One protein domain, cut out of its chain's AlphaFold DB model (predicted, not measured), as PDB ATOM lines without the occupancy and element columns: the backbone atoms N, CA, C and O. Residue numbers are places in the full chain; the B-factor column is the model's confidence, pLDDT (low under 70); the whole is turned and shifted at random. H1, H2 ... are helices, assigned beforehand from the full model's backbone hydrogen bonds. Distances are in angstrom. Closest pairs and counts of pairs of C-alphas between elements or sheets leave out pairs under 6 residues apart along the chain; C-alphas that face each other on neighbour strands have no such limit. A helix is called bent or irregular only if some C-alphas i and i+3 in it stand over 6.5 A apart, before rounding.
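AT A GLANCE: This is residues 47 to 121 and 133 to 262 of the 262 residues of an uncharacterized protein of Mycolicibacterium insubricum (UniProt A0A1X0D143). The model is a long bundle of helices built along H8b, the 44.3 A long arm of the bent helix H8, with H4 and H1 beside it, both running opposite ways to it. H2 folds back along H1, H7 slants over H2 to the far part of H4, H3 packs on the near part of H4, and H8a turns aside to meet the beginning of H2. Tiny H5 and H6 lie in a long loop on one side, and residues 71 to 77 stick out on their own. The printed part has 205 residues with eight named helices, H1 to H8 in chain order, and no named strand: all helix. It is compact, with a radius of gyration of the C-alphas of 18.9 A, and spans 63 by 44 by 29 A.

HOW THE PARTS SIT: H8, residues 221 to 260, was assigned as one helix by its hydrogen bonds but is bent: C-alphas 228 and 231 are 7.1 A apart, and its arms H8a, residues 221 to 228, and H8b, residues 231 to 260, stand at a steep tilt of 62 degrees. H8b touches H4, residues 136 to 162, opposite ways at a shallow tilt of 20 degrees; the closest C-alphas, of Glu 141 and Phe 246, are 4.9 A apart. H8b also touches H1, residues 47 to 69, opposite ways at a shallow tilt of 31 degrees, closest at the C-alphas of Ile 50 and Asn 247, 6.0 A. H1 and H2, residues 81 to 97, form a helical hairpin, closest at the C-alphas of Leu 60 and Leu 91, 5.7 A. H2 touches H7, residues 196 to 214, opposite ways at a tilt of 36 degrees, only just steep; the closest C-alphas, of Arg 89 and Thr 201, are 5.6 A apart. With residues 196 to 200 alone, H7 touches residues 153 to 160 of H4, closest at the C-alphas of Ala 157 and Pro 196, 5.8 A. H1, H2, H4, H7 and H8b form a bundle, a group of helices packed together lengthwise. With residues 81 to 85 alone, H2 touches H8a, closest at the C-alphas of Ala 81 and Phe 222, 5.7 A. H3, residues 100 to 120, touches H4 opposite ways at a shallow tilt of 33 degrees, only just short of steep, closest at the C-alphas of Leu 112 and Arg 139, 6.3 A. H5, residues 175 to 179, and H6, residues 189 to 193, only just touch, with 3 pairs of C-alphas within 8 A, closest at the C-alphas of Leu 178 and Pro 189, 6.9 A. Every O i to N i+4 pair is within hydrogen-bond range in H2, H4, H5, H6, H7 and H8a, against 15 of 19 in H1, 15 of 17 in H3 and 25 of 26 in H8b.

IN THESE COORDINATES: H8b measures 44.3 A from C-alpha 231 at (-3.818, 8.515, 7.168) to C-alpha 260 at (-15.513, 12.522, -35.401). H4 measures 39.1 A, H1 31.9 A from C-alpha 47 at (-15.524, 20.082, -20.371), H3 28.9 A, H7 27.4 A and H2 23.6 A. H3 is irregular, but only just: C-alphas 106 and 109 are 6.8 A apart.

THE WHOLE: The C-alphas of Phe 121 and Gly 215, the two farthest apart, are 64.2 A apart. Residues 122 to 132 are cut out between H3 and H4, and C-alphas 121 and 133 are 10.9 A apart. The links H1 to H2 and H4 to H5 are long. The mean pLDDT of the printed part is 76.4; residues 69 to 79, 97 to 99, 116 to 121, 166 to 194 and 259 to 262 are under 70.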
ATOM      1  N   PRO A  47     -16.779  19.494 -19.912       75.75
ATOM      2  CA  PRO A  47     -15.524  20.082 -20.371       75.75
ATOM      3  C   PRO A  47     -15.253  21.487 -19.824       75.75
ATOM      4  O   PRO A  47     -14.130  21.752 -19.391       75.75
ATOM      5  N   SER A  48     -16.241  22.385 -19.818       71.94
ATOM      6  CA  SER A  48     -16.060  23.753 -19.310       71.94
ATOM      7  C   SER A  48     -15.889  23.793 -17.790       71.94
ATOM      8  O   SER A  48     -15.059  24.554 -17.286       71.94
ATOM      9  N   LEU A  49     -16.612  22.940 -17.061       71.56
ATOM     10  CA  LEU A  49     -16.503  22.827 -15.603       71.56
ATOM     11  C   LEU A  49     -15.124  22.297 -15.174       71.56
ATOM     12  O   LEU A  49     -14.481  22.861 -14.287       71.56
ATOM     13  N   ILE A  50     -14.621  21.280 -15.876       79.00
ATOM     14  CA  ILE A  50     -13.361  20.600 -15.559       79.00
ATOM     15  C   ILE A  50     -12.141  21.518 -15.710       79.00
ATOM     16  O   ILE A  50     -11.212  21.433 -14.909       79.00
ATOM     17  N   HIS A  51     -12.119  22.428 -16.690       73.50
ATOM     18  CA  HIS A  51     -10.950  23.298 -16.910       73.50
ATOM     19  C   HIS A  51     -10.623  24.188 -15.707       73.50
ATOM     20  O   HIS A  51      -9.450  24.466 -15.452       73.50
ATOM     21  N   ARG A  52     -11.643  24.636 -14.969       71.00
ATOM     22  CA  ARG A  52     -11.447  25.400 -13.736       71.00
ATOM     23  C   ARG A  52     -10.926  24.500 -12.612       71.00
ATOM     24  O   ARG A  52      -9.942  24.844 -11.965       71.00
ATOM     25  N   GLU A  53     -11.533  23.327 -12.457       77.62
ATOM     26  CA  GLU A  53     -11.227  22.374 -11.386       77.62
ATOM     27  C   GLU A  53      -9.817  21.776 -11.496       77.62
ATOM     28  O   GLU A  53      -9.198  21.481 -10.480       77.62
ATOM     29  N   VAL A  54      -9.265  21.622 -12.706       82.12
ATOM     30  CA  VAL A  54      -7.900  21.093 -12.900       82.12
ATOM     31  C   VAL A  54      -6.850  21.928 -12.162       82.12
ATOM     32  O   VAL A  54      -5.931  21.359 -11.577       82.12
ATOM     33  N   ARG A  55      -6.975  23.263 -12.163       78.31
ATOM     34  CA  ARG A  55      -6.010  24.131 -11.471       78.31
ATOM     35  C   ARG A  55      -6.151  24.030  -9.954       78.31
ATOM     36  O   ARG A  55      -5.142  23.894  -9.276       78.31
ATOM     37  N   GLU A  56      -7.384  24.086  -9.459       77.94
ATOM     38  CA  GLU A  56      -7.703  24.005  -8.025       77.94
ATOM     39  C   GLU A  56      -7.193  22.670  -7.439       77.94
ATOM     40  O   GLU A  56      -6.506  22.645  -6.417       77.94
ATOM     41  N   LEU A  57      -7.408  21.562  -8.158       84.56
ATOM     42  CA  LEU A  57      -6.927  20.237  -7.763       84.56
ATOM     43  C   LEU A  57      -5.406  20.085  -7.793       84.56
ATOM     44  O   LEU A  57      -4.868  19.345  -6.977       84.56
ATOM     45  N   ALA A  58      -4.715  20.724  -8.741       85.19
ATOM     46  CA  ALA A  58      -3.259  20.631  -8.833       85.19
ATOM     47  C   ALA A  58      -2.590  21.257  -7.602       85.19
ATOM     48  O   ALA A  58      -1.733  20.630  -6.990       85.19
ATOM     49  N   THR A  59      -3.042  22.443  -7.183       85.31
ATOM     50  CA  THR A  59      -2.493  23.123  -6.001       85.31
ATOM     51  C   THR A  59      -2.737  22.334  -4.713       85.31
ATOM     52  O   THR A  59      -1.829  22.211  -3.896       85.31
ATOM     53  N   LEU A  60      -3.931  21.756  -4.537       86.38
ATOM     54  CA  LEU A  60      -4.203  20.891  -3.385       86.38
ATOM     55  C   LEU A  60      -3.361  19.604  -3.421       86.38
ATOM     56  O   LEU A  60      -2.834  19.204  -2.385       86.38
ATOM     57  N   ALA A  61      -3.212  18.965  -4.587       86.25
ATOM     58  CA  ALA A  61      -2.393  17.761  -4.732       86.25
ATOM     59  C   ALA A  61      -0.928  18.025  -4.357       86.25
ATOM     60  O   ALA A  61      -0.372  17.295  -3.541       86.25
ATOM     61  N   ASP A  62      -0.339  19.103  -4.885       86.00
ATOM     62  CA  ASP A  62       1.042  19.494  -4.593       86.00
ATOM     63  C   ASP A  62       1.261  19.698  -3.085       86.00
ATOM     64  O   ASP A  62       2.241  19.199  -2.528       86.00
ATOM     65  N   HIS A  63       0.317  20.361  -2.403       85.94
ATOM     66  CA  HIS A  63       0.373  20.557  -0.949       85.94
ATOM     67  C   HIS A  63       0.277  19.240  -0.175       85.94
ATOM     68  O   HIS A  63       1.080  18.984   0.719       85.94
ATOM     69  N   LEU A  64      -0.676  18.371  -0.534       85.69
ATOM     70  CA  LEU A  64      -0.853  17.068   0.114       85.69
ATOM     71  C   LEU A  64       0.380  16.177  -0.058       85.69
ATOM     72  O   LEU A  64       0.821  15.555   0.909       85.69
ATOM     73  N   TYR A  65       0.964  16.139  -1.257       84.50
ATOM     74  CA  TYR A  65       2.198  15.398  -1.498       84.50
ATOM     75  C   TYR A  65       3.373  16.000  -0.731       84.50
ATOM     76  O   TYR A  65       4.172  15.241  -0.191       84.50
ATOM     77  N   GLY A  66       3.461  17.330  -0.626       80.50
ATOM     78  CA  GLY A  66       4.438  18.001   0.231       80.50
ATOM     79  C   GLY A  66       4.313  17.545   1.685       80.50
ATOM     80  O   GLY A  66       5.275  17.048   2.264       80.50
ATOM     81  N   MET A  67       3.106  17.595   2.253       78.06
ATOM     82  CA  MET A  67       2.849  17.151   3.629       78.06
ATOM     83  C   MET A  67       3.152  15.660   3.860       78.06
ATOM     84  O   MET A  67       3.561  15.288   4.955       78.06
ATOM     85  N   GLN A  68       2.969  14.803   2.850       74.50
ATOM     86  CA  GLN A  68       3.236  13.360   2.941       74.50
ATOM     87  C   GLN A  68       4.705  12.987   2.690       74.50
ATOM     88  O   GLN A  68       5.198  12.012   3.251       74.50
ATOM     89  N   ALA A  69       5.409  13.724   1.826       64.12
ATOM     90  CA  ALA A  69       6.768  13.401   1.388       64.12
ATOM     91  C   ALA A  69       7.868  13.975   2.299       64.12
ATOM     92  O   ALA A  69       9.018  13.540   2.212       64.12
ATOM     93  N   LEU A  70       7.539  14.925   3.181       53.25
ATOM     94  CA  LEU A  70       8.505  15.618   4.043       53.25
ATOM     95  C   LEU A  70       8.945  14.833   5.295       53.25
ATOM     96  O   LEU A  70       9.753  15.339   6.071       53.25
ATOM     97  N   GLU A  71       8.509  13.582   5.484       51.94
ATOM     98  CA  GLU A  71       8.875  12.783   6.666       51.94
ATOM     99  C   GLU A  71      10.386  12.480   6.857       51.94
ATOM    100  O   GLU A  71      10.758  12.207   8.000       51.94
ATOM    101  N   PRO A  72      11.297  12.544   5.851       50.09
ATOM    102  CA  PRO A  72      12.721  12.316   6.134       50.09
ATOM    103  C   PRO A  72      13.733  13.417   5.760       50.09
ATOM    104  O   PRO A  72      14.906  13.201   6.067       50.09
ATOM    105  N   TYR A  73      13.388  14.544   5.107       46.62
ATOM    106  CA  TYR A  73      14.431  15.351   4.423       46.62
ATOM    107  C   TYR A  73      14.556  16.864   4.670       46.62
ATOM    108  O   TYR A  73      15.572  17.412   4.246       46.62
ATOM    109  N   GLU A  74      13.667  17.556   5.388       44.78
ATOM    110  CA  GLU A  74      13.796  19.022   5.522       44.78
ATOM    111  C   GLU A  74      13.853  19.504   6.974       44.78
ATOM    112  O   GLU A  74      12.903  20.031   7.539       44.78
ATOM    113  N   SER A  75      15.038  19.366   7.573       47.22
ATOM    114  CA  SER A  75      15.378  19.999   8.855       47.22
ATOM    115  C   SER A  75      15.787  21.477   8.715       47.22
ATOM    116  O   SER A  75      16.008  22.129   9.733       47.22
ATOM    117  N   GLU A  76      15.940  22.017   7.499       44.31
ATOM    118  CA  GLU A  76      16.541  23.351   7.291       44.31
ATOM    119  C   GLU A  76      15.577  24.422   6.746       44.31
ATOM    120  O   GLU A  76      15.900  25.606   6.818       44.31
ATOM    121  N   VAL A  77      14.369  24.050   6.298       48.00
ATOM    122  CA  VAL A  77      13.282  24.988   5.938       48.00
ATOM    123  C   VAL A  77      11.943  24.441   6.447       48.00
ATOM    124  O   VAL A  77      10.953  24.386   5.729       48.00
ATOM    125  N   ALA A  78      11.911  23.960   7.691       53.53
ATOM    126  CA  ALA A  78      10.672  23.469   8.278       53.53
ATOM    127  C   ALA A  78       9.700  24.648   8.451       53.53
ATOM    128  O   ALA A  78       9.836  25.447   9.380       53.53
ATOM    129  N   GLU A  79       8.726  24.777   7.551       59.97
ATOM    130  CA  GLU A  79       7.539  25.584   7.827       59.97
ATOM    131  C   GLU A  79       6.959  25.137   9.177       59.97
ATOM    132  O   GLU A  79       6.947  23.948   9.504       59.97
ATOM    133  N   VAL A  80       6.528  26.079  10.018       73.50
ATOM    134  CA  VAL A  80       5.908  25.731  11.305       73.50
ATOM    135  C   VAL A  80       4.642  24.922  11.001       73.50
ATOM    136  O   VAL A  80       3.907  25.289  10.087       73.50
ATOM    137  N   ALA A  81       4.367  23.842  11.741       80.25
ATOM    138  CA  ALA A  81       3.192  22.979  11.522       80.25
ATOM    139  C   ALA A  81       1.873  23.772  11.413       80.25
ATOM    140  O   ALA A  81       0.982  23.416  10.646       80.25
ATOM    141  N   PHE A  82       1.789  24.908  12.111       83.62
ATOM    142  CA  PHE A  82       0.730  25.902  11.952       83.62
ATOM    143  C   PHE A  82       0.502  26.338  10.494       83.62
ATOM    144  O   PHE A  82      -0.631  26.317  10.031       83.62
ATOM    145  N   VAL A  83       1.561  26.719   9.770       85.06
ATOM    146  CA  VAL A  83       1.482  27.221   8.386       85.06
ATOM    147  C   VAL A  83       0.969  26.126   7.458       85.06
ATOM    148  O   VAL A  83      -0.008  26.342   6.748       85.06
ATOM    149  N   ARG A  84       1.538  24.916   7.545       86.75
ATOM    150  CA  ARG A  84       1.101  23.775   6.723       86.75
ATOM    151  C   ARG A  84      -0.369  23.427   6.939       86.75
ATOM    152  O   ARG A  84      -1.081  23.119   5.982       86.75
ATOM    153  N   LEU A  85      -0.821  23.465   8.192       87.25
ATOM    154  CA  LEU A  85      -2.214  23.213   8.550       87.25
ATOM    155  C   LEU A  85      -3.141  24.365   8.134       87.25
ATOM    156  O   LEU A  85      -4.285  24.099   7.761       87.25
ATOM    157  N   ASP A  86      -2.679  25.619   8.162       86.62
ATOM    158  CA  ASP A  86      -3.455  26.765   7.677       86.62
ATOM    159  C   ASP A  86      -3.611  26.749   6.151       86.62
ATOM    160  O   ASP A  86      -4.718  26.937   5.642       86.62
ATOM    161  N   ASP A  87      -2.545  26.419   5.424       88.06
ATOM    162  CA  ASP A  87      -2.594  26.214   3.975       88.06
ATOM    163  C   ASP A  87      -3.514  25.042   3.620       88.06
ATOM    164  O   ASP A  87      -4.401  25.177   2.772       88.06
ATOM    165  N   LEU A  88      -3.396  23.917   4.337       89.94
ATOM    166  CA  LEU A  88      -4.293  22.772   4.180       89.94
ATOM    167  C   LEU A  88      -5.756  23.182   4.397       89.94
ATOM    168  O   LEU A  88      -6.619  22.812   3.601       89.94
ATOM    169  N   ARG A  89      -6.047  23.959   5.448       88.50
ATOM    170  CA  ARG A  89      -7.396  24.469   5.726       88.50
ATOM    171  C   ARG A  89      -7.930  25.278   4.547       88.50
ATOM    172  O   ARG A  89      -9.075  25.069   4.154       88.50
ATOM    173  N   TRP A  90      -7.143  26.197   3.993       85.62
ATOM    174  CA  TRP A  90      -7.574  27.013   2.856       85.62
ATOM    175  C   TRP A  90      -7.797  26.191   1.590       85.62
ATOM    176  O   TRP A  90      -8.799  26.401   0.907       85.62
ATOM    177  N   LEU A  91      -6.910  25.243   1.294       87.25
ATOM    178  CA  LEU A  91      -7.005  24.404   0.100       87.25
ATOM    179  C   LEU A  91      -8.172  23.409   0.182       87.25
ATOM    180  O   LEU A  91      -8.889  23.223  -0.800       87.25
ATOM    181  N   LEU A  92      -8.423  22.818   1.356       86.50
ATOM    182  CA  LEU A  92      -9.614  21.993   1.588       86.50
ATOM    183  C   LEU A  92     -10.896  22.826   1.522       86.50
ATOM    184  O   LEU A  92     -11.881  22.389   0.924       86.50
ATOM    185  N   ALA A  93     -10.880  24.039   2.087       81.12
ATOM    186  CA  ALA A  93     -12.000  24.962   1.982       81.12
ATOM    187  C   ALA A  93     -12.306  25.291   0.523       81.12
ATOM    188  O   ALA A  93     -13.470  25.252   0.145       81.12
ATOM    189  N   ASP A  94     -11.294  25.575  -0.298       81.06
ATOM    190  CA  ASP A  94     -11.483  25.821  -1.727       81.06
ATOM    191  C   ASP A  94     -12.090  24.586  -2.404       81.06
ATOM    192  O   ASP A  94     -13.169  24.681  -2.979       81.06
ATOM    193  N   TYR A  95     -11.504  23.401  -2.209       82.44
ATOM    194  CA  TYR A  95     -11.978  22.157  -2.823       82.44
ATOM    195  C   TYR A  95     -13.446  21.809  -2.505       82.44
ATOM    196  O   TYR A  95     -14.186  21.322  -3.369       82.44
ATOM    197  N   VAL A  96     -13.884  22.064  -1.270       79.38
ATOM    198  CA  VAL A  96     -15.248  21.762  -0.815       79.38
ATOM    199  C   VAL A  96     -16.220  22.904  -1.135       79.38
ATOM    200  O   VAL A  96     -17.323  22.657  -1.627       79.38
ATOM    201  N   LEU A  97     -15.830  24.162  -0.897       69.56
ATOM    202  CA  LEU A  97     -16.715  25.331  -1.000       69.56
ATOM    203  C   LEU A  97     -16.845  25.892  -2.414       69.56
ATOM    204  O   LEU A  97     -17.888  26.471  -2.720       69.56
ATOM    205  N   THR A  98     -15.857  25.710  -3.300       68.94
ATOM    206  CA  THR A  98     -16.060  25.990  -4.737       68.94
ATOM    207  C   THR A  98     -17.034  24.999  -5.368       68.94
ATOM    208  O   THR A  98     -17.494  25.200  -6.494       68.94
ATOM    209  N   GLY A  99     -17.398  23.949  -4.625       64.50
ATOM    210  CA  GLY A  99     -18.472  23.038  -4.960       64.50
ATOM    211  C   GLY A  99     -18.108  22.044  -6.052       64.50
ATOM    212  O   GLY A  99     -18.986  21.292  -6.447       64.50
ATOM    213  N   GLY A 100     -16.860  21.986  -6.533       72.00
ATOM    214  CA  GLY A 100     -16.446  21.010  -7.553       72.00
ATOM    215  C   GLY A 100     -16.633  19.568  -7.077       72.00
ATOM    216  O   GLY A 100     -17.227  18.739  -7.769       72.00
ATOM    217  N   ARG A 101     -16.232  19.277  -5.834       79.12
ATOM    218  CA  ARG A 101     -16.453  17.969  -5.203       79.12
ATOM    219  C   ARG A 101     -17.936  17.615  -5.061       79.12
ATOM    220  O   ARG A 101     -18.357  16.510  -5.396       79.12
ATOM    221  N   ILE A 102     -18.734  18.559  -4.576       73.81
ATOM    222  CA  ILE A 102     -20.157  18.343  -4.287       73.81
ATOM    223  C   ILE A 102     -20.960  18.256  -5.581       73.81
ATOM    224  O   ILE A 102     -21.836  17.405  -5.711       73.81
ATOM    225  N   ARG A 103     -20.595  19.056  -6.583       74.50
ATOM    226  CA  ARG A 103     -21.119  18.949  -7.939       74.50
ATOM    227  C   ARG A 103     -20.895  17.550  -8.494       74.50
ATOM    228  O   ARG A 103     -21.844  16.936  -8.957       74.50
ATOM    229  N   ARG A 104     -19.684  16.998  -8.370       75.88
ATOM    230  CA  ARG A 104     -19.398  15.613  -8.781       75.88
ATOM    231  C   ARG A 104     -20.270  14.604  -8.038       75.88
ATOM    232  O   ARG A 104     -20.801  13.703  -8.668       75.88
ATOM    233  N   LEU A 105     -20.477  14.759  -6.732       72.06
ATOM    234  CA  LEU A 105     -21.377  13.877  -5.979       72.06
ATOM    235  C   LEU A 105     -22.822  13.899  -6.497       72.06
ATOM    236  O   LEU A 105     -23.470  12.853  -6.522       72.06
ATOM    237  N   VAL A 106     -23.313  15.069  -6.907       73.00
ATOM    238  CA  VAL A 106     -24.679  15.249  -7.418       73.00
ATOM    239  C   VAL A 106     -24.801  14.801  -8.880       73.00
ATOM    240  O   VAL A 106     -25.774  14.146  -9.244       73.00
ATOM    241  N   GLU A 107     -23.819  15.132  -9.716       75.56
ATOM    242  CA  GLU A 107     -23.909  15.012 -11.174       75.56
ATOM    243  C   GLU A 107     -23.258  13.735 -11.734       75.56
ATOM    244  O   GLU A 107     -23.694  13.258 -12.783       75.56
ATOM    245  N   LEU A 108     -22.262  13.134 -11.061       77.12
ATOM    246  CA  LEU A 108     -21.632  11.884 -11.525       77.12
ATOM    247  C   LEU A 108     -22.633  10.731 -11.693       77.12
ATOM    248  O   LEU A 108     -22.515  10.025 -12.692       77.12
ATOM    249  N   PRO A 109     -23.619  10.511 -10.797       79.31
ATOM    250  CA  PRO A 109     -24.616   9.463 -11.008       79.31
ATOM    251  C   PRO A 109     -25.399   9.646 -12.315       79.31
ATOM    252  O   PRO A 109     -25.541   8.697 -13.080       79.31
ATOM    253  N   ALA A 110     -25.831  10.875 -12.616       76.38
ATOM    254  CA  ALA A 110     -26.538  11.185 -13.859       76.38
ATOM    255  C   ALA A 110     -25.625  11.056 -15.092       76.38
ATOM    256  O   ALA A 110     -26.063  10.593 -16.144       76.38
ATOM    257  N   LEU A 111     -24.344  11.424 -14.967       77.50
ATOM    258  CA  LEU A 111     -23.352  11.202 -16.018       77.50
ATOM    259  C   LEU A 111     -23.171   9.706 -16.306       77.50
ATOM    260  O   LEU A 111     -23.152   9.320 -17.470       77.50
ATOM    261  N   LEU A 112     -23.069   8.863 -15.276       80.75
ATOM    262  CA  LEU A 112     -22.955   7.410 -15.440       80.75
ATOM    263  C   LEU A 112     -24.171   6.833 -16.178       80.75
ATOM    264  O   LEU A 112     -23.994   6.083 -17.133       80.75
ATOM    265  N   GLU A 113     -25.386   7.253 -15.817       79.50
ATOM    266  CA  GLU A 113     -26.612   6.857 -16.527       79.50
ATOM    267  C   GLU A 113     -26.606   7.300 -18.000       79.50
ATOM    268  O   GLU A 113     -27.012   6.542 -18.882       79.50
ATOM    269  N   ALA A 114     -26.114   8.508 -18.294       75.75
ATOM    270  CA  ALA A 114     -25.999   9.007 -19.662       75.75
ATOM    271  C   ALA A 114     -24.955   8.232 -20.487       75.75
ATOM    272  O   ALA A 114     -25.196   7.926 -21.657       75.75
ATOM    273  N   LEU A 115     -23.812   7.885 -19.885       72.81
ATOM    274  CA  LEU A 115     -22.766   7.077 -20.521       72.81
ATOM    275  C   LEU A 115     -23.252   5.642 -20.787       72.81
ATOM    276  O   LEU A 115     -22.946   5.079 -21.839       72.81
ATOM    277  N   ASP A 116     -24.061   5.085 -19.884       69.31
ATOM    278  CA  ASP A 116     -24.708   3.778 -20.043       69.31
ATOM    279  C   ASP A 116     -25.782   3.795 -21.133       69.31
ATOM    280  O   ASP A 116     -25.860   2.880 -21.955       69.31
ATOM    281  N   GLY A 117     -26.576   4.867 -21.191       62.56
ATOM    282  CA  GLY A 117     -27.547   5.097 -22.256       62.56
ATOM    283  C   GLY A 117     -26.884   5.209 -23.628       62.56
ATOM    284  O   GLY A 117     -27.346   4.585 -24.578       62.56
ATOM    285  N   ALA A 118     -25.767   5.937 -23.737       57.94
ATOM    286  CA  ALA A 118     -25.001   6.053 -24.979       57.94
ATOM    287  C   ALA A 118     -24.445   4.698 -25.456       57.94
ATOM    288  O   ALA A 118     -24.497   4.403 -26.649       57.94
ATOM    289  N   ALA A 119     -23.998   3.844 -24.527       49.69
ATOM    290  CA  ALA A 119     -23.530   2.494 -24.836       49.69
ATOM    291  C   ALA A 119     -24.644   1.570 -25.373       49.69
ATOM    292  O   ALA A 119     -24.358   0.661 -26.147       49.69
ATOM    293  N   LEU A 120     -25.913   1.816 -25.019       46.69
ATOM    294  CA  LEU A 120     -27.067   1.039 -25.496       46.69
ATOM    295  C   LEU A 120     -27.530   1.412 -26.915       46.69
ATOM    296  O   LEU A 120     -28.226   0.621 -27.549       46.69
ATOM    297  N   PHE A 121     -27.149   2.581 -27.444       47.41
ATOM    298  CA  PHE A 121     -27.483   2.978 -28.822       47.41
ATOM    299  C   PHE A 121     -26.473   2.469 -29.868       47.41
ATOM    300  O   PHE A 121     -26.672   2.671 -31.068       47.41
ATOM    301  N   HIS A 133     -16.126   1.185 -26.639       70.69
ATOM    302  CA  HIS A 133     -16.828   2.460 -26.766       70.69
ATOM    303  C   HIS A 133     -15.922   3.628 -26.324       70.69
ATOM    304  O   HIS A 133     -15.336   3.548 -25.242       70.69
ATOM    305  N   PRO A 134     -15.841   4.749 -27.069       71.12
ATOM    306  CA  PRO A 134     -14.963   5.881 -26.725       71.12
ATOM    307  C   PRO A 134     -15.269   6.485 -25.344       71.12
ATOM    308  O   PRO A 134     -14.395   7.021 -24.671       71.12
ATOM    309  N   ALA A 135     -16.509   6.341 -24.870       79.00
ATOM    310  CA  ALA A 135     -16.924   6.807 -23.547       79.00
ATOM    311  C   ALA A 135     -16.573   5.847 -22.384       79.00
ATOM    312  O   ALA A 135     -16.724   6.218 -21.219       79.00
ATOM    313  N   TYR A 136     -16.098   4.628 -22.669       79.44
ATOM    314  CA  TYR A 136     -15.795   3.614 -21.652       79.44
ATOM    315  C   TYR A 136     -14.694   4.034 -20.664       79.44
ATOM    316  O   TYR A 136     -14.917   3.894 -19.460       79.44
ATOM    317  N   PRO A 137     -13.556   4.622 -21.091       85.38
ATOM    318  CA  PRO A 137     -12.554   5.128 -20.152       85.38
ATOM    319  C   PRO A 137     -13.117   6.195 -19.203       85.38
ATOM    320  O   PRO A 137     -12.856   6.154 -18.005       85.38
ATOM    321  N   ALA A 138     -13.942   7.117 -19.715       85.69
ATOM    322  CA  ALA A 138     -14.577   8.150 -18.897       85.69
ATOM    323  C   ALA A 138     -15.548   7.560 -17.864       85.69
ATOM    324  O   ALA A 138     -15.586   8.026 -16.727       85.69
ATOM    325  N   ARG A 139     -16.287   6.507 -18.236       86.38
ATOM    326  CA  ARG A 139     -17.160   5.773 -17.315       86.38
ATOM    327  C   ARG A 139     -16.368   5.108 -16.187       86.38
ATOM    328  O   ARG A 139     -16.721   5.283 -15.026       86.38
ATOM    329  N   VAL A 140     -15.302   4.373 -16.514       89.56
ATOM    330  CA  VAL A 140     -14.469   3.678 -15.514       89.56
ATOM    331  C   VAL A 140     -13.901   4.667 -14.494       89.56
ATOM    332  O   VAL A 140     -13.981   4.429 -13.289       89.56
ATOM    333  N   GLU A 141     -13.383   5.805 -14.959       91.94
ATOM    334  CA  GLU A 141     -12.839   6.831 -14.066       91.94
ATOM    335  C   GLU A 141     -13.931   7.548 -13.252       91.94
ATOM    336  O   GLU A 141     -13.698   7.907 -12.098       91.94
ATOM    337  N   ALA A 142     -15.141   7.715 -13.800       88.25
ATOM    338  CA  ALA A 142     -16.285   8.257 -13.065       88.25
ATOM    339  C   ALA A 142     -16.741   7.325 -11.926       88.25
ATOM    340  O   ALA A 142     -16.973   7.787 -10.806       88.25
ATOM    341  N   GLU A 143     -16.832   6.014 -12.181       89.25
ATOM    342  CA  GLU A 143     -17.149   5.005 -11.158       89.25
ATOM    343  C   GLU A 143     -16.069   4.967 -10.067       89.25
ATOM    344  O   GLU A 143     -16.383   4.979  -8.872       89.25
ATOM    345  N   ALA A 144     -14.794   4.979 -10.472       91.94
ATOM    346  CA  ALA A 144     -13.662   5.003  -9.553       91.94
ATOM    347  C   ALA A 144     -13.675   6.256  -8.666       91.94
ATOM    348  O   ALA A 144     -13.512   6.144  -7.449       91.94
ATOM    349  N   LEU A 145     -13.932   7.431  -9.248       91.44
ATOM    350  CA  LEU A 145     -14.032   8.688  -8.514       91.44
ATOM    351  C   LEU A 145     -15.178   8.665  -7.499       91.44
ATOM    352  O   LEU A 145     -14.972   9.026  -6.342       91.44
ATOM    353  N   LEU A 146     -16.365   8.194  -7.887       86.50
ATOM    354  CA  LEU A 146     -17.509   8.120  -6.976       86.50
ATOM    355  C   LEU A 146     -17.226   7.206  -5.775       86.50
ATOM    356  O   LEU A 146     -17.547   7.544  -4.634       86.50
ATOM    357  N   GLU A 147     -16.598   6.058  -6.018       88.56
ATOM    358  CA  GLU A 147     -16.171   5.142  -4.961       88.56
ATOM    359  C   GLU A 147     -15.098   5.770  -4.058       88.56
ATOM    360  O   GLU A 147     -15.153   5.626  -2.834       88.56
ATOM    361  N   ARG A 148     -14.146   6.515  -4.628       93.06
ATOM    362  CA  ARG A 148     -13.116   7.222  -3.854       93.06
ATOM    363  C   ARG A 148     -13.709   8.300  -2.959       93.06
ATOM    364  O   ARG A 148     -13.410   8.296  -1.770       93.06
ATOM    365  N   ILE A 149     -14.628   9.116  -3.473       87.62
ATOM    366  CA  ILE A 149     -15.320  10.138  -2.677       87.62
ATOM    367  C   ILE A 149     -16.067   9.501  -1.491       87.62
ATOM    368  O   ILE A 149     -16.014  10.006  -0.368       87.62
ATOM    369  N   ARG A 150     -16.729   8.353  -1.700       86.12
ATOM    370  CA  ARG A 150     -17.410   7.618  -0.617       86.12
ATOM    371  C   ARG A 150     -16.438   7.126   0.454       86.12
ATOM    372  O   ARG A 150     -16.747   7.243   1.639       86.12
ATOM    373  N   ARG A 151     -15.270   6.610   0.059       87.69
ATOM    374  CA  ARG A 151     -14.221   6.191   1.006       87.69
ATOM    375  C   ARG A 151     -13.677   7.364   1.803       87.69
ATOM    376  O   ARG A 151     -13.551   7.237   3.016       87.69
ATOM    377  N   THR A 152     -13.425   8.502   1.161       91.56
ATOM    378  CA  THR A 152     -13.005   9.719   1.862       91.56
ATOM    379  C   THR A 152     -14.063  10.186   2.846       91.56
ATOM    380  O   THR A 152     -13.727  10.503   3.981       91.56
ATOM    381  N   ASN A 153     -15.346  10.172   2.465       88.06
ATOM    382  CA  ASN A 153     -16.435  10.533   3.375       88.06
ATOM    383  C   ASN A 153     -16.462   9.630   4.611       88.06
ATOM    384  O   ASN A 153     -16.553  10.137   5.726       88.06
ATOM    385  N   ALA A 154     -16.347   8.312   4.421       85.31
ATOM    386  CA  ALA A 154     -16.307   7.357   5.524       85.31
ATOM    387  C   ALA A 154     -15.084   7.583   6.427       85.31
ATOM    388  O   ALA A 154     -15.241   7.758   7.631       85.31
ATOM    389  N   ALA A 155     -13.885   7.680   5.844       89.81
ATOM    390  CA  ALA A 155     -12.647   7.907   6.590       89.81
ATOM    391  C   ALA A 155     -12.666   9.238   7.359       89.81
ATOM    392  O   ALA A 155     -12.231   9.299   8.507       89.81
ATOM    393  N   THR A 156     -13.205  10.296   6.749       90.19
ATOM    394  CA  THR A 156     -13.336  11.608   7.390       90.19
ATOM    395  C   THR A 156     -14.329  11.548   8.544       90.19
ATOM    396  O   THR A 156     -14.034  12.044   9.627       90.19
ATOM    397  N   ALA A 157     -15.491  10.918   8.351       85.00
ATOM    398  CA  ALA A 157     -16.483  10.758   9.409       85.00
ATOM    399  C   ALA A 157     -15.927   9.947  10.591       85.00
ATOM    400  O   ALA A 157     -16.065  10.369  11.740       85.00
ATOM    401  N   ASP A 158     -15.242   8.834  10.319       86.00
ATOM    402  CA  ASP A 158     -14.587   8.015  11.342       86.00
ATOM    403  C   ASP A 158     -13.529   8.817  12.108       86.00
ATOM    404  O   ASP A 158     -13.471   8.759  13.340       86.00
ATOM    405  N   TRP A 159     -12.730   9.621  11.398       92.69
ATOM    406  CA  TRP A 159     -11.742  10.502  12.011       92.69
ATOM    407  C   TRP A 159     -12.402  11.549  12.915       92.69
ATOM    408  O   TRP A 159     -12.001  11.696  14.071       92.69
ATOM    409  N   LEU A 160     -13.451  12.230  12.444       88.19
ATOM    410  CA  LEU A 160     -14.182  13.234  13.227       88.19
ATOM    411  C   LEU A 160     -14.779  12.628  14.507       88.19
ATOM    412  O   LEU A 160     -14.664  13.207  15.592       88.19
ATOM    413  N   LEU A 161     -15.362  11.431  14.404       84.69
ATOM    414  CA  LEU A 161     -15.923  10.696  15.539       84.69
ATOM    415  C   LEU A 161     -14.844  10.266  16.539       84.69
ATOM    416  O   LEU A 161     -15.036  10.419  17.751       84.69
ATOM    417  N   LEU A 162     -13.702   9.769  16.056       86.94
ATOM    418  CA  LEU A 162     -12.563   9.388  16.896       86.94
ATOM    419  C   LEU A 162     -12.060  10.576  17.730       86.94
ATOM    420  O   LEU A 162     -11.768  10.420  18.918       86.94
ATOM    421  N   HIS A 163     -12.040  11.769  17.134       83.06
ATOM    422  CA  HIS A 163     -11.610  13.014  17.775       83.06
ATOM    423  C   HIS A 163     -12.727  13.710  18.566       83.06
ATOM    424  O   HIS A 163     -12.524  14.798  19.103       83.06
ATOM    425  N   ARG A 164     -13.893  13.057  18.711       80.06
ATOM    426  CA  ARG A 164     -15.069  13.552  19.449       80.06
ATOM    427  C   ARG A 164     -15.554  14.918  18.970       80.06
ATOM    428  O   ARG A 164     -16.105  15.694  19.755       80.06
ATOM    429  N   ILE A 165     -15.367  15.200  17.690       74.12
ATOM    430  CA  ILE A 165     -15.895  16.402  17.067       74.12
ATOM    431  C   ILE A 165     -17.389  16.159  16.901       74.12
ATOM    432  O   ILE A 165     -17.809  15.216  16.229       74.12
ATOM    433  N   ALA A 166     -18.203  16.960  17.591       63.34
ATOM    434  CA  ALA A 166     -19.642  16.903  17.413       63.34
ATOM    435  C   ALA A 166     -19.925  17.236  15.950       63.34
ATOM    436  O   ALA A 166     -19.596  18.333  15.514       63.34
ATOM    437  N   LEU A 167     -20.496  16.290  15.204       57.41
ATOM    438  CA  LEU A 167     -21.016  16.564  13.872       57.41
ATOM    439  C   LEU A 167     -22.229  17.477  14.089       57.41
ATOM    440  O   LEU A 167     -23.227  17.004  14.647       57.41
ATOM    441  N   PRO A 168     -22.138  18.785  13.780       54.47
ATOM    442  CA  PRO A 168     -23.296  19.644  13.902       54.47
ATOM    443  C   PRO A 168     -24.358  19.110  12.947       54.47
ATOM    444  O   PRO A 168     -24.048  18.659  11.843       54.47
ATOM    445  N   ASP A 169     -25.611  19.131  13.393       51.31
ATOM    446  CA  ASP A 169     -26.716  18.912  12.474       51.31
ATOM    447  C   ASP A 169     -26.587  19.981  11.363       51.31
ATOM    448  O   ASP A 169     -26.421  21.166  11.689       51.31
ATOM    449  N   PRO A 170     -26.538  19.573  10.081       49.91
ATOM    450  CA  PRO A 170     -26.261  20.468   8.961       49.91
ATOM    451  C   PRO A 170     -27.216  21.666   8.896       49.91
ATOM    452  O   PRO A 170     -26.824  22.716   8.390       49.91
ATOM    453  N   ASP A 171     -28.410  21.559   9.489       45.25
ATOM    454  CA  ASP A 171     -29.386  22.648   9.605       45.25
ATOM    455  C   ASP A 171     -28.939  23.788  10.550       45.25
ATOM    456  O   ASP A 171     -29.519  24.876  10.541       45.25
ATOM    457  N   PHE A 172     -27.910  23.561  11.377       42.00
ATOM    458  CA  PHE A 172     -27.373  24.520  12.352       42.00
ATOM    459  C   PHE A 172     -26.016  25.113  11.959       42.00
ATOM    460  O   PHE A 172     -25.515  25.998  12.660       42.00
ATOM    461  N   LEU A 173     -25.412  24.650  10.862       52.50
ATOM    462  CA  LEU A 173     -24.243  25.301  10.277       52.50
ATOM    463  C   LEU A 173     -24.677  26.640   9.669       52.50
ATOM    464  O   LEU A 173     -25.699  26.699   8.984       52.50
ATOM    465  N   ASP A 174     -23.938  27.724   9.947       49.44
ATOM    466  CA  ASP A 174     -24.327  29.084   9.549       49.44
ATOM    467  C   ASP A 174     -24.491  29.181   8.030       49.44
ATOM    468  O   ASP A 174     -23.546  29.382   7.262       49.44
ATOM    469  N   SER A 175     -25.744  29.067   7.600       42.78
ATOM    470  CA  SER A 175     -26.115  29.112   6.199       42.78
ATOM    471  C   SER A 175     -25.752  30.461   5.583       42.78
ATOM    472  O   SER A 175     -25.615  30.523   4.371       42.78
ATOM    473  N   ASN A 176     -25.527  31.533   6.364       39.06
ATOM    474  CA  ASN A 176     -25.097  32.832   5.841       39.06
ATOM    475  C   ASN A 176     -23.604  32.884   5.477       39.06
ATOM    476  O   ASN A 176     -23.246  33.573   4.518       39.06
ATOM    477  N   ALA A 177     -22.743  32.136   6.179       45.56
ATOM    478  CA  ALA A 177     -21.332  31.974   5.811       45.56
ATOM    479  C   ALA A 177     -21.186  31.208   4.485       45.56
ATOM    480  O   ALA A 177     -20.324  31.533   3.664       45.56
ATOM    481  N   LEU A 178     -22.096  30.258   4.249       46.91
ATOM    482  CA  LEU A 178     -22.283  29.597   2.962       46.91
ATOM    483  C   LEU A 178     -22.875  30.603   1.942       46.91
ATOM    484  O   LEU A 178     -22.205  30.949   0.970       46.91
ATOM    485  N   LEU A 179     -24.054  31.185   2.192       41.97
ATOM    486  CA  LEU A 179     -24.792  32.082   1.276       41.97
ATOM    487  C   LEU A 179     -23.979  33.285   0.762       41.97
ATOM    488  O   LEU A 179     -24.140  33.678  -0.393       41.97
ATOM    489  N   GLY A 180     -23.082  33.859   1.573       45.25
ATOM    490  CA  GLY A 180     -22.261  35.012   1.182       45.25
ATOM    491  C   GLY A 180     -21.262  34.737   0.045       45.25
ATOM    492  O   GLY A 180     -20.888  35.663  -0.673       45.25
ATOM    493  N   ARG A 181     -20.852  33.475  -0.155       47.53
ATOM    494  CA  ARG A 181     -19.908  33.047  -1.217       47.53
ATOM    495  C   ARG A 181     -20.581  32.239  -2.335       47.53
ATOM    496  O   ARG A 181     -19.955  31.911  -3.337       47.53
ATOM    497  N   TYR A 182     -21.880  32.005  -2.175       44.97
ATOM    498  CA  TYR A 182     -22.761  31.157  -2.975       44.97
ATOM    499  C   TYR A 182     -23.348  31.826  -4.220       44.97
ATOM    500  O   TYR A 182     -24.014  31.172  -5.017       44.97
ATOM    501  N   GLY A 183     -23.099  33.123  -4.422       44.62
ATOM    502  CA  GLY A 183     -23.653  33.883  -5.551       44.62
ATOM    503  C   GLY A 183     -23.265  33.362  -6.945       44.62
ATOM    504  O   GLY A 183     -23.722  33.917  -7.939       44.62
ATOM    505  N   THR A 184     -22.426  32.325  -7.035       48.09
ATOM    506  CA  THR A 184     -21.887  31.765  -8.281       48.09
ATOM    507  C   THR A 184     -22.130  30.261  -8.478       48.09
ATOM    508  O   THR A 184     -21.773  29.754  -9.541       48.09
ATOM    509  N   LEU A 185     -22.732  29.531  -7.526       47.75
ATOM    510  CA  LEU A 185     -22.860  28.063  -7.595       47.75
ATOM    511  C   LEU A 185     -24.320  27.597  -7.453       47.75
ATOM    512  O   LEU A 185     -25.010  27.965  -6.509       47.75
ATOM    513  N   GLN A 186     -24.775  26.758  -8.392       55.31
ATOM    514  CA  GLN A 186     -26.114  26.142  -8.439       55.31
ATOM    515  C   GLN A 186     -26.226  24.877  -7.556       55.31
ATOM    516  O   GLN A 186     -26.753  23.861  -7.994       55.31
ATOM    517  N   ILE A 187     -25.668  24.879  -6.344       57.00
ATOM    518  CA  ILE A 187     -25.663  23.697  -5.457       57.00
ATOM    519  C   ILE A 187     -26.588  23.957  -4.260       57.00
ATOM    520  O   ILE A 187     -26.868  25.104  -3.935       57.00
ATOM    521  N   ASP A 188     -27.134  22.921  -3.626       61.03
ATOM    522  CA  ASP A 188     -27.938  23.091  -2.412       61.03
ATOM    523  C   ASP A 188     -27.025  23.255  -1.171       61.03
ATOM    524  O   ASP A 188     -26.197  22.374  -0.912       61.03
ATOM    525  N   PRO A 189     -27.161  24.331  -0.366       58.41
ATOM    526  CA  PRO A 189     -26.410  24.536   0.878       58.41
ATOM    527  C   PRO A 189     -26.418  23.347   1.838       58.41
ATOM    528  O   PRO A 189     -25.397  23.078   2.475       58.41
ATOM    529  N   THR A 190     -27.523  22.601   1.902       62.66
ATOM    530  CA  THR A 190     -27.628  21.420   2.773       62.66
ATOM    531  C   THR A 190     -26.674  20.299   2.348       62.66
ATOM    532  O   THR A 190     -26.159  19.562   3.189       62.66
ATOM    533  N   SER A 191     -26.357  20.219   1.051       65.06
ATOM    534  CA  SER A 191     -25.426  19.229   0.499       65.06
ATOM    535  C   SER A 191     -23.974  19.546   0.861       65.06
ATOM    536  O   SER A 191     -23.165  18.632   0.976       65.06
ATOM    537  N   ILE A 192     -23.651  20.827   1.083       63.69
ATOM    538  CA  ILE A 192     -22.326  21.274   1.545       63.69
ATOM    539  C   ILE A 192     -22.173  21.101   3.044       63.69
ATOM    540  O   ILE A 192     -21.175  20.551   3.500       63.69
ATOM    541  N   ALA A 193     -23.180  21.518   3.806       62.50
ATOM    542  CA  ALA A 193     -23.180  21.359   5.252       62.50
ATOM    543  C   ALA A 193     -23.094  19.881   5.684       62.50
ATOM    544  O   ALA A 193     -22.511  19.575   6.720       62.50
ATOM    545  N   GLY A 194     -23.643  18.965   4.878       68.50
ATOM    546  CA  GLY A 194     -23.571  17.522   5.107       68.50
ATOM    547  C   GLY A 194     -22.258  16.846   4.690       68.50
ATOM    548  O   GLY A 194     -22.113  15.649   4.930       68.50
ATOM    549  N   ASP A 195     -21.315  17.557   4.064       78.69
ATOM    550  CA  ASP A 195     -20.041  16.980   3.624       78.69
ATOM    551  C   ASP A 195     -19.061  16.825   4.813       78.69
ATOM    552  O   ASP A 195     -18.668  17.824   5.423       78.69
ATOM    553  N   PRO A 196     -18.590  15.606   5.148       82.88
ATOM    554  CA  PRO A 196     -17.612  15.413   6.218       82.88
ATOM    555  C   PRO A 196     -16.311  16.212   6.037       82.88
ATOM    556  O   PRO A 196     -15.729  16.648   7.032       82.88
ATOM    557  N   LEU A 197     -15.850  16.454   4.802       87.12
ATOM    558  CA  LEU A 197     -14.652  17.272   4.559       87.12
ATOM    559  C   LEU A 197     -14.892  18.752   4.870       87.12
ATOM    560  O   LEU A 197     -13.967  19.448   5.300       87.12
ATOM    561  N   TYR A 198     -16.126  19.238   4.713       83.94
ATOM    562  CA  TYR A 198     -16.487  20.581   5.164       83.94
ATOM    563  C   TYR A 198     -16.348  20.697   6.687       83.94
ATOM    564  O   TYR A 198     -15.756  21.651   7.193       83.94
ATOM    565  N   LEU A 199     -16.825  19.689   7.423       84.50
ATOM    566  CA  LEU A 199     -16.720  19.644   8.884       84.50
ATOM    567  C   LEU A 199     -15.268  19.551   9.361       84.50
ATOM    568  O   LEU A 199     -14.893  20.239  10.310       84.50
ATOM    569  N   LEU A 200     -14.439  18.761   8.674       88.69
ATOM    570  CA  LEU A 200     -12.996  18.727   8.913       88.69
ATOM    571  C   LEU A 200     -12.372  20.115   8.721       88.69
ATOM    572  O   LEU A 200     -11.624  20.576   9.577       88.69
ATOM    573  N   THR A 201     -12.723  20.802   7.636       87.94
ATOM    574  CA  THR A 201     -12.224  22.151   7.340       87.94
ATOM    575  C   THR A 201     -12.603  23.152   8.438       87.94
ATOM    576  O   THR A 201     -11.767  23.949   8.868       87.94
ATOM    577  N   CYS A 202     -13.842  23.089   8.932       84.88
ATOM    578  CA  CYS A 202     -14.301  23.915  10.052       84.88
ATOM    579  C   CYS A 202     -13.531  23.597  11.339       84.88
ATOM    580  O   CYS A 202     -13.095  24.505  12.039       84.88
ATOM    581  N   HIS A 203     -13.296  22.315  11.626       87.19
ATOM    582  CA  HIS A 203     -12.524  21.917  12.797       87.19
ATOM    583  C   HIS A 203     -11.078  22.431  12.753       87.19
ATOM    584  O   HIS A 203     -10.585  22.957  13.751       87.19
ATOM    585  N   LEU A 204     -10.412  22.322  11.596       88.88
ATOM    586  CA  LEU A 204      -9.072  22.879  11.400       88.88
ATOM    587  C   LEU A 204      -9.067  24.393  11.630       88.88
ATOM    588  O   LEU A 204      -8.177  24.902  12.307       88.88
ATOM    589  N   HIS A 205     -10.078  25.100  11.117       88.19
ATOM    590  CA  HIS A 205     -10.238  26.535  11.344       88.19
ATOM    591  C   HIS A 205     -10.329  26.891  12.826       88.19
ATOM    592  O   HIS A 205      -9.551  27.721  13.293       88.19
ATOM    593  N   ASP A 206     -11.241  26.250  13.555       85.81
ATOM    594  CA  ASP A 206     -11.483  26.546  14.966       85.81
ATOM    595  C   ASP A 206     -10.245  26.260  15.824       85.81
ATOM    596  O   ASP A 206      -9.937  27.014  16.746       85.81
ATOM    597  N   LEU A 207      -9.513  25.184  15.517       86.31
ATOM    598  CA  LEU A 207      -8.285  24.837  16.227       86.31
ATOM    599  C   LEU A 207      -7.167  25.853  15.957       86.31
ATOM    600  O   LEU A 207      -6.519  26.301  16.904       86.31
ATOM    601  N   LEU A 208      -6.950  26.222  14.691       85.88
ATOM    602  CA  LEU A 208      -5.935  27.206  14.306       85.88
ATOM    603  C   LEU A 208      -6.228  28.577  14.929       85.88
ATOM    604  O   LEU A 208      -5.335  29.168  15.528       85.88
ATOM    605  N   ASP A 209      -7.477  29.045  14.875       85.38
ATOM    606  CA  ASP A 209      -7.903  30.311  15.492       85.38
ATOM    607  C   ASP A 209      -7.792  30.268  17.026       85.38
ATOM    608  O   ASP A 209      -7.344  31.231  17.652       85.38
ATOM    609  N   ALA A 210      -8.136  29.145  17.666       85.44
ATOM    610  CA  ALA A 210      -7.986  29.000  19.113       85.44
ATOM    611  C   ALA A 210      -6.522  29.102  19.560       85.44
ATOM    612  O   ALA A 210      -6.237  29.752  20.567       85.44
ATOM    613  N   VAL A 211      -5.600  28.475  18.827       83.69
ATOM    614  CA  VAL A 211      -4.169  28.501  19.147       83.69
ATOM    615  C   VAL A 211      -3.528  29.847  18.786       83.69
ATOM    616  O   VAL A 211      -2.736  30.364  19.575       83.69
ATOM    617  N   ASP A 212      -3.924  30.474  17.675       83.38
ATOM    618  CA  ASP A 212      -3.479  31.826  17.305       83.38
ATOM    619  C   ASP A 212      -3.852  32.854  18.385       83.38
ATOM    620  O   ASP A 212      -3.021  33.643  18.838       83.38
ATOM    621  N   ARG A 213      -5.072  32.765  18.934       86.19
ATOM    622  CA  ARG A 213      -5.511  33.607  20.066       86.19
ATOM    623  C   ARG A 213      -4.714  33.385  21.350       86.19
ATOM    624  O   ARG A 213      -4.679  34.281  22.196       86.19
ATOM    625  N   LEU A 214      -4.112  32.208  21.528       86.56
ATOM    626  CA  LEU A 214      -3.206  31.920  22.643       86.56
ATOM    627  C   LEU A 214      -1.785  32.448  22.388       86.56
ATOM    628  O   LEU A 214      -1.016  32.570  23.341       86.56
ATOM    629  N   GLY A 215      -1.453  32.806  21.142       83.12
ATOM    630  CA  GLY A 215      -0.144  33.321  20.740       83.12
ATOM    631  C   GLY A 215       0.960  32.261  20.713       83.12
ATOM    632  O   GLY A 215       2.132  32.621  20.789       83.12
ATOM    633  N   ASP A 216       0.598  30.977  20.636       84.81
ATOM    634  CA  ASP A 216       1.526  29.840  20.683       84.81
ATOM    635  C   ASP A 216       1.491  29.047  19.367       84.81
ATOM    636  O   ASP A 216       0.911  27.970  19.269       84.81
ATOM    637  N   ILE A 217       2.090  29.602  18.313       80.31
ATOM    638  CA  ILE A 217       2.090  28.991  16.970       80.31
ATOM    639  C   ILE A 217       2.915  27.692  16.884       80.31
ATOM    640  O   ILE A 217       2.756  26.930  15.935       80.31
ATOM    641  N   GLU A 218       3.771  27.423  17.873       83.00
ATOM    642  CA  GLU A 218       4.584  26.202  17.984       83.00
ATOM    643  C   GLU A 218       3.937  25.168  18.920       83.00
ATOM    644  O   GLU A 218       4.574  24.194  19.325       83.00
ATOM    645  N   HIS A 219       2.662  25.363  19.276       83.19
ATOM    646  CA  HIS A 219       1.980  24.488  20.215       83.19
ATOM    647  C   HIS A 219       2.026  23.022  19.727       83.19
ATOM    648  O   HIS A 219       1.606  22.727  18.601       83.19
ATOM    649  N   PRO A 220       2.406  22.049  20.581       84.19
ATOM    650  CA  PRO A 220       2.603  20.637  20.201       84.19
ATOM    651  C   PRO A 220       1.323  19.923  19.729       84.19
ATOM    652  O   PRO A 220       1.344  18.765  19.314       84.19
ATOM    653  N   VAL A 221       0.179  20.609  19.794       84.62
ATOM    654  CA  VAL A 221      -1.094  20.107  19.265       84.62
ATOM    655  C   VAL A 221      -1.043  19.974  17.749       84.62
ATOM    656  O   VAL A 221      -1.697  19.080  17.225       84.62
ATOM    657  N   PHE A 222      -0.257  20.805  17.057       84.19
ATOM    658  CA  PHE A 222      -0.162  20.768  15.601       84.19
ATOM    659  C   PHE A 222       0.586  19.541  15.101       84.19
ATOM    660  O   PHE A 222       0.081  18.866  14.215       84.19
ATOM    661  N   GLU A 223       1.702  19.167  15.728       82.88
ATOM    662  CA  GLU A 223       2.400  17.917  15.397       82.88
ATOM    663  C   GLU A 223       1.504  16.697  15.654       82.88
ATOM    664  O   GLU A 223       1.416  15.777  14.842       82.88
ATOM    665  N   ASN A 224       0.779  16.686  16.779       85.50
ATOM    666  CA  ASN A 224      -0.175  15.617  17.064       85.50
ATOM    667  C   ASN A 224      -1.332  15.592  16.048       85.50
ATOM    668  O   ASN A 224      -1.787  14.522  15.642       85.50
ATOM    669  N   LEU A 225      -1.804  16.761  15.615       86.75
ATOM    670  CA  LEU A 225      -2.839  16.866  14.596       86.75
ATOM    671  C   LEU A 225      -2.339  16.347  13.242       86.75
ATOM    672  O   LEU A 225      -3.017  15.522  12.642       86.75
ATOM    673  N   GLU A 226      -1.149  16.745  12.793       86.25
ATOM    674  CA  GLU A 226      -0.537  16.238  11.555       86.25
ATOM    675  C   GLU A 226      -0.418  14.707  11.585       86.25
ATOM    676  O   GLU A 226      -0.882  14.029  10.667       86.25
ATOM    677  N   ASN A 227       0.086  14.149  12.690       86.06
ATOM    678  CA  ASN A 227       0.217  12.701  12.869       86.06
ATOM    679  C   ASN A 227      -1.129  11.969  12.795       86.06
ATOM    680  O   ASN A 227      -1.246  10.913  12.171       86.06
ATOM    681  N   THR A 228      -2.163  12.514  13.436       89.69
ATOM    682  CA  THR A 228      -3.502  11.904  13.411       89.69
ATOM    683  C   THR A 228      -4.196  12.082  12.063       89.69
ATOM    684  O   THR A 228      -5.005  11.232  11.687       89.69
ATOM    685  N   LEU A 229      -3.885  13.145  11.316       90.56
ATOM    686  CA  LEU A 229      -4.421  13.407   9.982       90.56
ATOM    687  C   LEU A 229      -3.723  12.608   8.883       90.56
ATOM    688  O   LEU A 229      -4.359  12.355   7.867       90.56
ATOM    689  N   ALA A 230      -2.472  12.180   9.063       88.62
ATOM    690  CA  ALA A 230      -1.646  11.579   8.010       88.62
ATOM    691  C   ALA A 230      -2.372  10.497   7.185       88.62
ATOM    692  O   ALA A 230      -2.387  10.541   5.954       88.62
ATOM    693  N   CYS A 231      -3.054   9.560   7.853       89.56
ATOM    694  CA  CYS A 231      -3.818   8.515   7.168       89.56
ATOM    695  C   CYS A 231      -4.998   9.086   6.362       89.56
ATOM    696  O   CYS A 231      -5.215   8.684   5.219       89.56
ATOM    697  N   LEU A 232      -5.729  10.049   6.929       92.25
ATOM    698  CA  LEU A 232      -6.840  10.714   6.253       92.25
ATOM    699  C   LEU A 232      -6.360  11.544   5.054       92.25
ATOM    700  O   LEU A 232      -6.978  11.482   3.996       92.25
ATOM    701  N   LEU A 233      -5.237  12.254   5.182       92.06
ATOM    702  CA  LEU A 233      -4.626  12.998   4.078       92.06
ATOM    703  C   LEU A 233      -4.229  12.069   2.927       92.06
ATOM    704  O   LEU A 233      -4.407  12.440   1.771       92.06
ATOM    705  N   GLY A 234      -3.765  10.850   3.226       92.06
ATOM    706  CA  GLY A 234      -3.539   9.804   2.221       92.06
ATOM    707  C   GLY A 234      -4.808   9.434   1.450       92.06
ATOM    708  O   GLY A 234      -4.795   9.359   0.224       92.06
ATOM    709  N   VAL A 235      -5.932   9.266   2.151       94.50
ATOM    710  CA  VAL A 235      -7.229   8.966   1.521       94.50
ATOM    711  C   VAL A 235      -7.740  10.144   0.684       94.50
ATOM    712  O   VAL A 235      -8.275   9.930  -0.404       94.50
ATOM    713  N   ILE A 236      -7.553  11.380   1.157       92.81
ATOM    714  CA  ILE A 236      -7.910  12.587   0.402       92.81
ATOM    715  C   ILE A 236      -7.053  12.680  -0.867       92.81
ATOM    716  O   ILE A 236      -7.606  12.894  -1.941       92.81
ATOM    717  N   ALA A 237      -5.739  12.453  -0.780       92.38
ATOM    718  CA  ALA A 237      -4.853  12.448  -1.946       92.38
ATOM    719  C   ALA A 237      -5.295  11.414  -3.001       92.38
ATOM    720  O   ALA A 237      -5.418  11.755  -4.174       92.38
ATOM    721  N   ASP A 238      -5.661  10.199  -2.581       94.19
ATOM    722  CA  ASP A 238      -6.235   9.168  -3.459       94.19
ATOM    723  C   ASP A 238      -7.518   9.636  -4.189       94.19
ATOM    724  O   ASP A 238      -7.771   9.241  -5.333       94.19
ATOM    725  N   GLU A 239      -8.361  10.444  -3.535       93.88
ATOM    726  CA  GLU A 239      -9.542  11.059  -4.158       93.88
ATOM    727  C   GLU A 239      -9.143  12.113  -5.195       93.88
ATOM    728  O   GLU A 239      -9.688  12.110  -6.302       93.88
ATOM    729  N   ILE A 240      -8.178  12.978  -4.864       92.25
ATOM    730  CA  ILE A 240      -7.678  14.019  -5.773       92.25
ATOM    731  C   ILE A 240      -7.059  13.394  -7.030       92.25
ATOM    732  O   ILE A 240      -7.391  13.809  -8.143       92.25
ATOM    733  N   ASP A 241      -6.258  12.340  -6.884       92.88
ATOM    734  CA  ASP A 241      -5.709  11.562  -7.998       92.88
ATOM    735  C   ASP A 241      -6.814  11.016  -8.905       92.88
ATOM    736  O   ASP A 241      -6.762  11.133 -10.134       92.88
ATOM    737  N   SER A 242      -7.841  10.412  -8.301       93.50
ATOM    738  CA  SER A 242      -8.976   9.863  -9.042       93.50
ATOM    739  C   SER A 242      -9.740  10.956  -9.785       93.50
ATOM    740  O   SER A 242     -10.183  10.749 -10.915       93.50
ATOM    741  N   ALA A 243      -9.865  12.138  -9.183       91.00
ATOM    742  CA  ALA A 243     -10.500  13.283  -9.812       91.00
ATOM    743  C   ALA A 243      -9.700  13.806 -11.011       91.00
ATOM    744  O   ALA A 243     -10.279  14.127 -12.050       91.00
ATOM    745  N   GLN A 244      -8.373  13.860 -10.907       91.12
ATOM    746  CA  GLN A 244      -7.504  14.263 -12.013       91.12
ATOM    747  C   GLN A 244      -7.565  13.270 -13.189       91.12
ATOM    748  O   GLN A 244      -7.592  13.692 -14.352       91.12
ATOM    749  N   ARG A 245      -7.643  11.959 -12.911       92.94
ATOM    750  CA  ARG A 245      -7.826  10.924 -13.949       92.94
ATOM    751  C   ARG A 245      -9.178  11.050 -14.645       92.94
ATOM    752  O   ARG A 245      -9.214  11.086 -15.875       92.94
ATOM    753  N   PHE A 246     -10.258  11.228 -13.884       91.44
ATOM    754  CA  PHE A 246     -11.586  11.509 -14.437       91.44
ATOM    755  C   PHE A 246     -11.586  12.753 -15.336       91.44
ATOM    756  O   PHE A 246     -12.022  12.690 -16.487       91.44
ATOM    757  N   ASN A 247     -11.016  13.864 -14.859       89.88
ATOM    758  CA  ASN A 247     -10.903  15.099 -15.633       89.88
ATOM    759  C   ASN A 247     -10.173  14.874 -16.966       89.88
ATOM    760  O   ASN A 247     -10.616  15.340 -18.018       89.88
ATOM    761  N   SER A 248      -9.077  14.117 -16.933       90.44
ATOM    762  CA  SER A 248      -8.297  13.766 -18.125       90.44
ATOM    763  C   SER A 248      -9.090  12.896 -19.106       90.44
ATOM    764  O   SER A 248      -9.020  13.115 -20.321       90.44
ATOM    765  N   ALA A 249      -9.873  11.941 -18.599       88.94
ATOM    766  CA  ALA A 249     -10.717  11.073 -19.414       88.94
ATOM    767  C   ALA A 249     -11.835  11.854 -20.126       88.94
ATOM    768  O   ALA A 249     -12.022  11.690 -21.331       88.94
ATOM    769  N   ILE A 250     -12.519  12.770 -19.432       87.06
ATOM    770  CA  ILE A 250     -13.573  13.603 -20.037       87.06
ATOM    771  C   ILE A 250     -13.009  14.577 -21.076       87.06
ATOM    772  O   ILE A 250     -13.594  14.743 -22.148       87.06
ATOM    773  N   ILE A 251     -11.857  15.203 -20.808       87.00
ATOM    774  CA  ILE A 251     -11.192  16.072 -21.793       87.00
ATOM    775  C   ILE A 251     -10.841  15.280 -23.061       87.00
ATOM    776  O   ILE A 251     -10.998  15.801 -24.169       87.00
ATOM    777  N   SER A 252     -10.372  14.039 -22.904       87.00
ATOM    778  CA  SER A 252     -10.011  13.162 -24.024       87.00
ATOM    779  C   SER A 252     -11.245  12.769 -24.837       87.00
ATOM    780  O   SER A 252     -11.265  13.003 -26.044       87.00
ATOM    781  N   LEU A 253     -12.319  12.334 -24.170       84.44
ATOM    782  CA  LEU A 253     -13.608  12.036 -24.800       84.44
ATOM    783  C   LEU A 253     -14.149  13.236 -25.598       84.44
ATOM    784  O   LEU A 253     -14.534  13.107 -26.757       84.44
ATOM    785  N   ALA A 254     -14.111  14.440 -25.020       82.62
ATOM    786  CA  ALA A 254     -14.572  15.653 -25.696       82.62
ATOM    787  C   ALA A 254     -13.720  16.032 -26.923       82.62
ATOM    788  O   ALA A 254     -14.183  16.753 -27.810       82.62
ATOM    789  N   ARG A 255     -12.445  15.622 -26.983       83.44
ATOM    790  CA  ARG A 255     -11.600  15.800 -28.176       83.44
ATOM    791  C   ARG A 255     -11.952  14.780 -29.255       83.44
ATOM    792  O   ARG A 255     -12.058  15.172 -30.412       83.44
ATOM    793  N   GLU A 256     -12.179  13.525 -28.875       80.06
ATOM    794  CA  GLU A 256     -12.547  12.447 -29.800       80.06
ATOM    795  C   GLU A 256     -13.881  12.729 -30.499       80.06
ATOM    796  O   GLU A 256     -13.938  12.693 -31.727       80.06
ATOM    797  N   VAL A 257     -14.914  13.129 -29.750       76.12
ATOM    798  CA  VAL A 257     -16.229  13.487 -30.317       76.12
ATOM    799  C   VAL A 257     -16.101  14.628 -31.334       76.12
ATOM    800  O   VAL A 257     -16.563  14.508 -32.463       76.12
ATOM    801  N   ARG A 258     -15.365  15.697 -30.995       73.94
ATOM    802  CA  ARG A 258     -15.126  16.822 -31.920       73.94
ATOM    803  C   ARG A 258     -14.345  16.433 -33.174       73.94
ATOM    804  O   ARG A 258     -14.499  17.089 -34.195       73.94
ATOM    805  N   SER A 259     -13.482  15.420 -33.091       68.25
ATOM    806  CA  SER A 259     -12.735  14.920 -34.250       68.25
ATOM    807  C   SER A 259     -13.565  14.015 -35.160       68.25
ATOM    808  O   SER A 259     -13.266  13.935 -36.344       68.25
ATOM    809  N   ALA A 260     -14.599  13.357 -34.627       62.53
ATOM    810  CA  ALA A 260     -15.513  12.522 -35.401       62.53
ATOM    811  C   ALA A 260     -16.553  13.346 -36.188       62.53
ATOM    812  O   ALA A 260     -17.043  12.878 -37.213       62.53
ATOM    813  N   ASP A 261     -16.858  14.565 -35.729       55.38
ATOM    814  CA  ASP A 261     -17.829  15.480 -36.349       55.38
ATOM    815  C   ASP A 261     -17.238  16.398 -37.450       55.38
ATOM    816  O   ASP A 261     -17.988  17.145 -38.085       55.38
ATOM    817  N   ALA A 262     -15.914  16.386 -37.662       50.47
ATOM    818  CA  ALA A 262     -15.175  17.276 -38.576       50.47
ATOM    819  C   ALA A 262     -14.783  16.599 -39.900       50.47
ATOM    820  O   ALA A 262     -14.826  17.297 -40.942       50.47
TER     821      ALA A 262